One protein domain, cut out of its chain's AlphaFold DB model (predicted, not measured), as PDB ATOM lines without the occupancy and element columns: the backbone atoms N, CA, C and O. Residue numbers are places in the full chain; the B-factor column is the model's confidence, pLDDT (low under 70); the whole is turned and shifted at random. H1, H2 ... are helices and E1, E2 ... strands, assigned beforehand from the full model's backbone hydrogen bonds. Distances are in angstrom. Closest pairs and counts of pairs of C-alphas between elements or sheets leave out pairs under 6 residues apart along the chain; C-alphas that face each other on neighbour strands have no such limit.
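This is residues 224 to 292 of the 299 residues of an uncharacterized protein of Haemophilus influenzae (UniProt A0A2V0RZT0). A short ribbon of two strands, E1 and E2, lies in the middle of an elongated model, with H3 toward one end of the long axis and H2 toward the other. H1 lies near E2, a long looping stretch, residues 266 to 287, leads from H3 back to E2, and residues 238 to 243, of which 238 belongs to H2, stick out. The 69 printed residues hold three named helices and two named strands in the order H1 H2 E1 H3 E2; the sheet is antiparallel, and the class is mixed, with under half of the residues in named elements. The whole is compact by its radius of gyration of the C-alphas, 12.7 A, and spans 38 by 23 by 18 A.

Look first at E1, residues 248 to 251, and E2, residues 288 to 291, antiparallel neighbours at 140 degrees. N 249 and O 290 are 2.9 A apart and N 251 and O 288 2.8 A, both within hydrogen-bond range. From E2 turn to H1, residues 224 to 231: their closest C-alphas, of Ala 225 and Asn 288, are 6.7 A apart. H1 is apart from E1. H2, residues 234 to 238, is close to H1 but not clearly touching, with the C-alphas of Glu 230 and Tyr 236 closest at 7.5 A. H3, residues 256 to 265, touches no helix. In H1, H2 and H3 every O i to N i+4 pair is within hydrogen-bond range.

Find C-alpha 248 at (78.556, 32.276, 31.634), where E1 begins; E1 and E2 each measure 9.6 A. H1 starts at C-alpha 224, (83.683, 42.468, 21.530), and runs 10.5 A; H2 measures 5.9 A and H3 14.4 A. E2 ends at C-alpha 291, (79.082, 31.055, 27.008).

The C-alphas of Asp 241 and Glu 257, the two farthest apart, are 38.0 A apart. The printed part has no cut, and the link from H3 to E2 is long; in it residues 270 to 271 pair antiparallel with 274 to 275. Residues 234 to 246 have pLDDT under 70.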
ATOM      1  N   TYR A 224      83.884  43.909  21.697       91.31
ATOM      2  CA  TYR A 224      83.683  42.468  21.530       91.31
ATOM      3  C   TYR A 224      82.903  41.865  22.692       91.31
ATOM      4  O   TYR A 224      81.989  41.074  22.464       91.31
ATOM      5  N   ALA A 225      83.207  42.279  23.919       92.00
ATOM      6  CA  ALA A 225      82.494  41.827  25.100       92.00
ATOM      7  C   ALA A 225      81.022  42.263  25.086       92.00
ATOM      8  O   ALA A 225      80.158  41.457  25.418       92.00
ATOM      9  N   LEU A 226      80.721  43.490  24.641       93.06
ATOM     10  CA  LEU A 226      79.353  43.976  24.437       93.06
ATOM     11  C   LEU A 226      78.629  43.171  23.356       93.06
ATOM     12  O   LEU A 226      77.515  42.712  23.585       93.06
ATOM     13  N   ARG A 227      79.271  42.936  22.203       90.31
ATOM     14  CA  ARG A 227      78.713  42.092  21.132       90.31
ATOM     15  C   ARG A 227      78.337  40.709  21.649       90.31
ATOM     16  O   ARG A 227      77.240  40.225  21.376       90.31
ATOM     17  N   ASP A 228      79.263  40.064  22.349       87.56
ATOM     18  CA  ASP A 228      79.065  38.707  22.839       87.56
ATOM     19  C   ASP A 228      78.023  38.689  23.961       87.56
ATOM     20  O   ASP A 228      77.156  37.822  23.962       87.56
ATOM     21  N   PHE A 229      78.041  39.668  24.869       87.62
ATOM     22  CA  PHE A 229      77.016  39.820  25.898       87.62
ATOM     23  C   PHE A 229      75.623  39.972  25.285       87.62
ATOM     24  O   PHE A 229      74.772  39.145  25.577       87.62
ATOM     25  N   GLU A 230      75.410  40.932  24.382       86.25
ATOM     26  CA  GLU A 230      74.123  41.149  23.700       86.25
ATOM     27  C   GLU A 230      73.625  39.903  22.959       86.25
ATOM     28  O   GLU A 230      72.442  39.578  23.003       86.25
ATOM     29  N   ARG A 231      74.531  39.185  22.287       82.50
ATOM     30  CA  ARG A 231      74.207  37.947  21.568       82.50
ATOM     31  C   ARG A 231      73.851  36.790  22.505       82.50
ATOM     32  O   ARG A 231      73.204  35.839  22.079       82.50
ATOM     33  N   TYR A 232      74.332  36.811  23.741       78.44
ATOM     34  CA  TYR A 232      74.160  35.717  24.695       78.44
ATOM     35  C   TYR A 232      73.391  36.140  25.950       78.44
ATOM     36  O   TYR A 232      73.451  35.430  26.959       78.44
ATOM     37  N   THR A 233      72.649  37.251  25.903       74.12
ATOM     38  CA  THR A 233      71.763  37.633  27.005       74.12
ATOM     39  C   THR A 233      70.651  36.596  27.176       74.12
ATOM     40  O   THR A 233      70.219  35.987  26.191       74.12
ATOM     41  N   PRO A 234      70.169  36.370  28.411       65.81
ATOM     42  CA  PRO A 234      69.065  35.452  28.671       65.81
ATOM     43  C   PRO A 234      67.818  35.741  27.829       65.81
ATOM     44  O   PRO A 234      67.198  34.805  27.343       65.81
ATOM     45  N   GLU A 235      67.484  37.009  27.589       64.62
ATOM     46  CA  GLU A 235      66.344  37.418  26.765       64.62
ATOM     47  C   GLU A 235      66.531  36.982  25.307       64.62
ATOM     48  O   GLU A 235      65.648  36.347  24.729       64.62
ATOM     49  N   TYR A 236      67.707  37.240  24.722       64.62
ATOM     50  CA  TYR A 236      68.020  36.818  23.356       64.62
ATOM     51  C   TYR A 236      68.058  35.289  23.236       64.62
ATOM     52  O   TYR A 236      67.503  34.721  22.298       64.62
ATOM     53  N   LEU A 237      68.652  34.599  24.212       64.56
ATOM     54  CA  LEU A 237      68.693  33.139  24.239       64.56
ATOM     55  C   LEU A 237      67.317  32.512  24.464       64.56
ATOM     56  O   LEU A 237      67.070  31.472  23.880       64.56
ATOM     57  N   SER A 238      66.421  33.130  25.238       62.97
ATOM     58  CA  SER A 238      65.047  32.639  25.443       62.97
ATOM     59  C   SER A 238      64.180  32.716  24.182       62.97
ATOM     60  O   SER A 238      63.183  32.012  24.068       62.97
ATOM     61  N   SER A 239      64.576  33.550  23.216       61.91
ATOM     62  CA  SER A 239      63.962  33.586  21.884       61.91
ATOM     63  C   SER A 239      64.471  32.477  20.951       61.91
ATOM     64  O   SER A 239      63.912  32.262  19.876       61.91
ATOM     65  N   LEU A 240      65.526  31.768  21.361       58.38
ATOM     66  CA  LEU A 240      66.092  30.617  20.672       58.38
ATOM     67  C   LEU A 240      65.687  29.350  21.444       58.38
ATOM     68  O   LEU A 240      65.723  29.324  22.666       58.38
ATOM     69  N   ASP A 241      65.288  28.305  20.722       56.62
ATOM     70  CA  ASP A 241      64.766  27.029  21.244       56.62
ATOM     71  C   ASP A 241      65.509  26.520  22.515       56.62
ATOM     72  O   ASP A 241      66.741  26.578  22.570       56.62
ATOM     73  N   ASP A 242      64.788  25.980  23.514       55.56
ATOM     74  CA  ASP A 242      65.212  25.685  24.916       55.56
ATOM     75  C   ASP A 242      66.475  24.799  25.097       55.56
ATOM     76  O   ASP A 242      66.948  24.522  26.205       55.56
ATOM     77  N   LYS A 243      67.081  24.344  24.001       55.72
ATOM     78  CA  LYS A 243      68.270  23.484  23.960       55.72
ATOM     79  C   LYS A 243      69.579  24.217  24.270       55.72
ATOM     80  O   LYS A 243      70.614  23.563  24.403       55.72
ATOM     81  N   PHE A 244      69.564  25.544  24.400       56.12
ATOM     82  CA  PHE A 244      70.783  26.357  24.437       56.12
ATOM     83  C   PHE A 244      71.081  27.059  25.767       56.12
ATOM     84  O   PHE A 244      71.993  27.879  25.783       56.12
ATOM     85  N   ILE A 245      70.393  26.771  26.878       56.09
ATOM     86  CA  ILE A 245      70.616  27.516  28.135       56.09
ATOM     87  C   ILE A 245      72.060  27.326  28.644       56.09
ATOM     88  O   ILE A 245      72.484  26.220  28.985       56.09
ATOM     89  N   LYS A 246      72.819  28.430  28.705       69.56
ATOM     90  CA  LYS A 246      74.254  28.462  29.029       69.56
ATOM     91  C   LYS A 246      74.521  29.083  30.393       69.56
ATOM     92  O   LYS A 246      73.874  30.054  30.772       69.56
ATOM     93  N   LYS A 247      75.565  28.611  31.079       77.62
ATOM     94  CA  LYS A 247      76.152  29.322  32.226       77.62
ATOM     95  C   LYS A 247      77.355  30.145  31.749       77.62
ATOM     96  O   LYS A 247      78.268  29.546  31.168       77.62
ATOM     97  N   PRO A 248      77.383  31.473  31.957       86.62
ATOM     98  CA  PRO A 248      78.556  32.276  31.634       86.62
ATOM     99  C   PRO A 248      79.733  31.856  32.523       86.62
ATOM    100  O   PRO A 248      79.554  31.540  33.701       86.62
ATOM    101  N   LYS A 249      80.944  31.859  31.965       87.75
ATOM    102  CA  LYS A 249      82.197  31.679  32.712       87.75
ATOM    103  C   LYS A 249      83.251  32.653  32.208       87.75
ATOM    104  O   LYS A 249      83.282  32.979  31.022       87.75
ATOM    105  N   LEU A 250      84.141  33.066  33.102       90.00
ATOM    106  CA  LEU A 250      85.333  33.812  32.718       90.00
ATOM    107  C   LEU A 250      86.317  32.903  31.982       90.00
ATOM    108  O   LEU A 250      86.399  31.702  32.237       90.00
ATOM    109  N   SER A 251      87.039  33.491  31.042       90.00
ATOM    110  CA  SER A 251      88.063  32.840  30.246       90.00
ATOM    111  C   SER A 251      89.232  33.794  30.066       90.00
ATOM    112  O   SER A 251      89.062  34.868  29.492       90.00
ATOM    113  N   PHE A 252      90.418  33.339  30.455       88.06
ATOM    114  CA  PHE A 252      91.654  34.126  30.429       88.06
ATOM    115  C   PHE A 252      92.629  33.721  29.313       88.06
ATOM    116  O   PHE A 252      93.696  34.297  29.214       88.06
ATOM    117  N   VAL A 253      92.270  32.730  28.477       76.44
ATOM    118  CA  VAL A 253      93.025  32.200  27.312       76.44
ATOM    119  C   VAL A 253      94.526  32.543  27.311       76.44
ATOM    120  O   VAL A 253      94.968  33.432  26.582       76.44
ATOM    121  N   GLY A 254      95.303  31.787  28.094       71.50
ATOM    122  CA  GLY A 254      96.767  31.865  28.105       71.50
ATOM    123  C   GLY A 254      97.362  33.033  28.896       71.50
ATOM    124  O   GLY A 254      98.515  33.374  28.647       71.50
ATOM    125  N   ASP A 255      96.600  33.652  29.802       82.38
ATOM    126  CA  ASP A 255      97.063  34.723  30.691       82.38
ATOM    127  C   ASP A 255      96.752  34.387  32.166       82.38
ATOM    128  O   ASP A 255      95.768  34.844  32.752       82.38
ATOM    129  N   ASP A 256      97.591  33.530  32.760       85.56
ATOM    130  CA  ASP A 256      97.479  33.116  34.169       85.56
ATOM    131  C   ASP A 256      97.679  34.301  35.135       85.56
ATOM    132  O   ASP A 256      97.179  34.293  36.263       85.56
ATOM    133  N   GLU A 257      98.428  35.324  34.712       87.38
ATOM    134  CA  GLU A 257      98.650  36.551  35.479       87.38
ATOM    135  C   GLU A 257      97.356  37.368  35.563       87.38
ATOM    136  O   GLU A 257      96.950  37.772  36.655       87.38
ATOM    137  N   GLU A 258      96.661  37.542  34.436       90.81
ATOM    138  CA  GLU A 258      95.346  38.180  34.393       90.81
ATOM    139  C   GLU A 258      94.309  37.428  35.234       90.81
ATOM    140  O   GLU A 258      93.547  38.070  35.961       90.81
ATOM    141  N   GLU A 259      94.292  36.092  35.206       91.25
ATOM    142  CA  GLU A 259      93.398  35.313  36.072       91.25
ATOM    143  C   GLU A 259      93.619  35.647  37.554       91.25
ATOM    144  O   GLU A 259      92.662  35.971  38.265       91.25
ATOM    145  N   ARG A 260      94.874  35.637  38.017       89.44
ATOM    146  CA  ARG A 260      95.217  35.967  39.412       89.44
ATOM    147  C   ARG A 260      94.819  37.393  39.776       89.44
ATOM    148  O   ARG A 260      94.287  37.617  40.863       89.44
ATOM    149  N   ILE A 261      95.049  38.352  38.880       91.75
ATOM    150  CA  ILE A 261      94.661  39.756  39.066       91.75
ATOM    151  C   ILE A 261      93.146  39.873  39.229       91.75
ATOM    152  O   ILE A 261      92.672  40.514  40.170       91.75
ATOM    153  N   VAL A 262      92.379  39.248  38.333       90.75
ATOM    154  CA  VAL A 262      90.914  39.298  38.370       90.75
ATOM    155  C   VAL A 262      90.391  38.647  39.645       90.75
ATOM    156  O   VAL A 262      89.550  39.237  40.313       90.75
ATOM    157  N   GLN A 263      90.938  37.500  40.046       87.75
ATOM    158  CA  GLN A 263      90.577  36.849  41.309       87.75
ATOM    159  C   GLN A 263      90.924  37.697  42.545       87.75
ATOM    160  O   GLN A 263      90.208  37.634  43.541       87.75
ATOM    161  N   SER A 264      91.995  38.496  42.487       87.88
ATOM    162  CA  SER A 264      92.467  39.304  43.623       87.88
ATOM    163  C   SER A 264      91.706  40.619  43.792       87.88
ATOM    164  O   SER A 264      91.474  41.056  44.917       87.88
ATOM    165  N   PHE A 265      91.329  41.268  42.688       90.44
ATOM    166  CA  PHE A 265      90.831  42.649  42.714       90.44
ATOM    167  C   PHE A 265      89.420  42.834  42.160       90.44
ATOM    168  O   PHE A 265      88.822  43.890  42.382       90.44
ATOM    169  N   ILE A 266      88.880  41.858  41.427       89.06
ATOM    170  CA  ILE A 266      87.568  41.977  40.794       89.06
ATOM    171  C   ILE A 266      86.571  41.076  41.511       89.06
ATOM    172  O   ILE A 266      86.615  39.848  41.437       89.06
ATOM    173  N   ILE A 267      85.622  41.707  42.194       83.38
ATOM    174  CA  ILE A 267      84.613  41.000  42.977       83.38
ATOM    175  C   ILE A 267      83.553  40.426  42.033       83.38
ATOM    176  O   ILE A 267      82.718  41.157  41.509       83.38
ATOM    177  N   SER A 268      83.567  39.102  41.869       84.06
ATOM    178  CA  SER A 268      82.507  38.291  41.249       84.06
ATOM    179  C   SER A 268      81.855  38.908  39.995       84.06
ATOM    180  O   SER A 268      80.664  39.237  40.032       84.06
ATOM    181  N   PRO A 269      82.571  38.989  38.850       88.69
ATOM    182  CA  PRO A 269      82.015  39.471  37.575       88.69
ATOM    183  C   PRO A 269      80.743  38.746  37.124       88.69
ATOM    184  O   PRO A 269      79.959  39.268  36.331       88.69
ATOM    185  N   ILE A 270      80.559  37.522  37.621       88.62
ATOM    186  CA  ILE A 270      79.400  36.671  37.399       88.62
ATOM    187  C   ILE A 270      78.832  36.292  38.768       88.62
ATOM    188  O   ILE A 270      79.544  35.739  39.606       88.62
ATOM    189  N   LYS A 271      77.538  36.536  38.983       87.75
ATOM    190  CA  LYS A 271      76.821  36.193  40.218       87.75
ATOM    191  C   LYS A 271      75.486  35.563  39.859       87.75
ATOM    192  O   LYS A 271      74.787  36.062  38.988       87.75
ATOM    193  N   ASN A 272      75.125  34.461  40.514       85.00
ATOM    194  CA  ASN A 272      73.871  33.739  40.253       85.00
ATOM    195  C   ASN A 272      73.662  33.390  38.760       85.00
ATOM    196  O   ASN A 272      72.552  33.473  38.248       85.00
ATOM    197  N   ASN A 273      74.737  33.004  38.060       80.62
ATOM    198  CA  ASN A 273      74.769  32.759  36.607       80.62
ATOM    199  C   ASN A 273      74.431  33.976  35.723       80.62
ATOM    200  O   ASN A 273      74.193  33.805  34.531       80.62
ATOM    201  N   GLN A 274      74.446  35.189  36.271       83.00
ATOM    202  CA  GLN A 274      74.279  36.432  35.526       83.00
ATOM    203  C   GLN A 274      75.603  37.186  35.470       83.00
ATOM    204  O   GLN A 274      76.334  37.258  36.458       83.00
ATOM    205  N   VAL A 275      75.915  37.742  34.303       88.06
ATOM    206  CA  VAL A 275      77.046  38.658  34.140       88.06
ATOM    207  C   VAL A 275      76.664  39.988  34.778       88.06
ATOM    208  O   VAL A 275      75.719  40.630  34.333       88.06
ATOM    209  N   ILE A 276      77.392  40.387  35.817       90.25
ATOM    210  CA  ILE A 276      77.218  41.685  36.483       90.25
ATOM    211  C   ILE A 276      78.222  42.702  35.945       90.25
ATOM    212  O   ILE A 276      77.920  43.890  35.863       90.25
ATOM    213  N   GLN A 277      79.407  42.240  35.546       92.00
ATOM    214  CA  GLN A 277      80.444  43.098  35.001       92.00
ATOM    215  C   GLN A 277      80.957  42.528  33.683       92.00
ATOM    216  O   GLN A 277      81.423  41.392  33.607       92.00
ATOM    217  N   ILE A 278      80.875  43.344  32.637       93.06
ATOM    218  CA  ILE A 278      81.435  43.036  31.321       93.06
ATOM    219  C   ILE A 278      82.931  43.425  31.346       93.06
ATOM    220  O   ILE A 278      83.271  44.415  32.000       93.06
ATOM    221  N   PRO A 279      83.841  42.682  30.689       93.88
ATOM    222  CA  PRO A 279      85.248  43.070  30.541       93.88
ATOM    223  C   PRO A 279      85.448  44.241  29.548       93.88
ATOM    224  O   PRO A 279      84.505  44.608  28.844       93.88
ATOM    225  N   PRO A 280      86.648  44.850  29.472       95.06
ATOM    226  CA  PRO A 280      87.823  44.557  30.291       95.06
ATOM    227  C   PRO A 280      87.651  45.090  31.720       95.06
ATOM    228  O   PRO A 280      86.992  46.102  31.943       95.06
ATOM    229  N   PHE A 281      88.219  44.385  32.699       94.88
ATOM    230  CA  PHE A 281      88.095  44.748  34.121       94.88
ATOM    231  C   PHE A 281      89.136  45.775  34.583       94.88
ATOM    232  O   PHE A 281      88.977  46.406  35.626       94.88
ATOM    233  N   PHE A 282      90.178  45.949  33.778       94.75
ATOM    234  CA  PHE A 282      91.253  46.920  33.923       94.75
ATOM    235  C   PHE A 282      91.766  47.295  32.521       94.75
ATOM    236  O   PHE A 282      91.502  46.552  31.565       94.75
ATOM    237  N   PRO A 283      92.503  48.404  32.350       94.50
ATOM    238  CA  PRO A 283      92.977  48.829  31.035       94.50
ATOM    239  C   PRO A 283      93.799  47.756  30.320       94.50
ATOM    240  O   PRO A 283      94.765  47.225  30.857       94.50
ATOM    241  N   GLY A 284      93.408  47.423  29.095       91.94
ATOM    242  CA  GLY A 284      94.059  46.422  28.257       91.94
ATOM    243  C   GLY A 284      93.892  44.973  28.717       91.94
ATOM    244  O   GLY A 284      94.608  44.115  28.200       91.94
ATOM    245  N   GLY A 285      92.974  44.694  29.649       93.19
ATOM    246  CA  GLY A 285      92.589  43.328  30.006       93.19
ATOM    247  C   GLY A 285      92.024  42.550  28.813       93.19
ATOM    248  O   GLY A 285      91.389  43.120  27.921       93.19
ATOM    249  N   ARG A 286      92.276  41.242  28.793       91.31
ATOM    250  CA  ARG A 286      91.901  40.303  27.726       91.31
ATOM    251  C   ARG A 286      90.901  39.255  28.195       91.31
ATOM    252  O   ARG A 286      90.481  38.426  27.381       91.31
ATOM    253  N   ALA A 287      90.504  39.290  29.465       91.88
ATOM    254  CA  ALA A 287      89.469  38.427  29.997       91.88
ATOM    255  C   ALA A 287      88.205  38.513  29.134       91.88
ATOM    256  O   ALA A 287      87.735  39.592  28.776       91.88
ATOM    257  N   ASN A 288      87.640  37.355  28.810       90.75
ATOM    258  CA  ASN A 288      86.403  37.248  28.050       90.75
ATOM    259  C   ASN A 288      85.382  36.426  28.823       90.75
ATOM    260  O   ASN A 288      85.733  35.557  29.625       90.75
ATOM    261  N   ILE A 289      84.107  36.656  28.532       89.50
ATOM    262  CA  ILE A 289      83.027  35.819  29.044       89.50
ATOM    263  C   ILE A 289      82.702  34.790  27.975       89.50
ATOM    264  O   ILE A 289      82.235  35.121  26.887       89.50
ATOM    265  N   ARG A 290      82.966  33.521  28.283       85.69
ATOM    266  CA  ARG A 290      82.564  32.404  27.438       85.69
ATOM    267  C   ARG A 290      81.202  31.905  27.863       85.69
ATOM    268  O   ARG A 290      80.929  31.670  29.040       85.69
ATOM    269  N   TYR A 291      80.386  31.659  26.855       78.94
ATOM    270  CA  TYR A 291      79.082  31.055  27.008       78.94
ATOM    271  C   TYR A 291      79.147  29.673  26.346       78.94
ATOM    272  O   TYR A 291      79.116  29.570  25.116       78.94
ATOM    273  N   PHE A 292      79.248  28.610  27.146       70.12
ATOM    274  CA  PHE A 292      79.331  27.224  26.663       70.12
ATOM    275  C   PHE A 292      77.963  26.684  26.243       70.12
ATOM    276  O   PHE A 292      76.978  26.918  26.936       70.12
TER     277      PHE A 292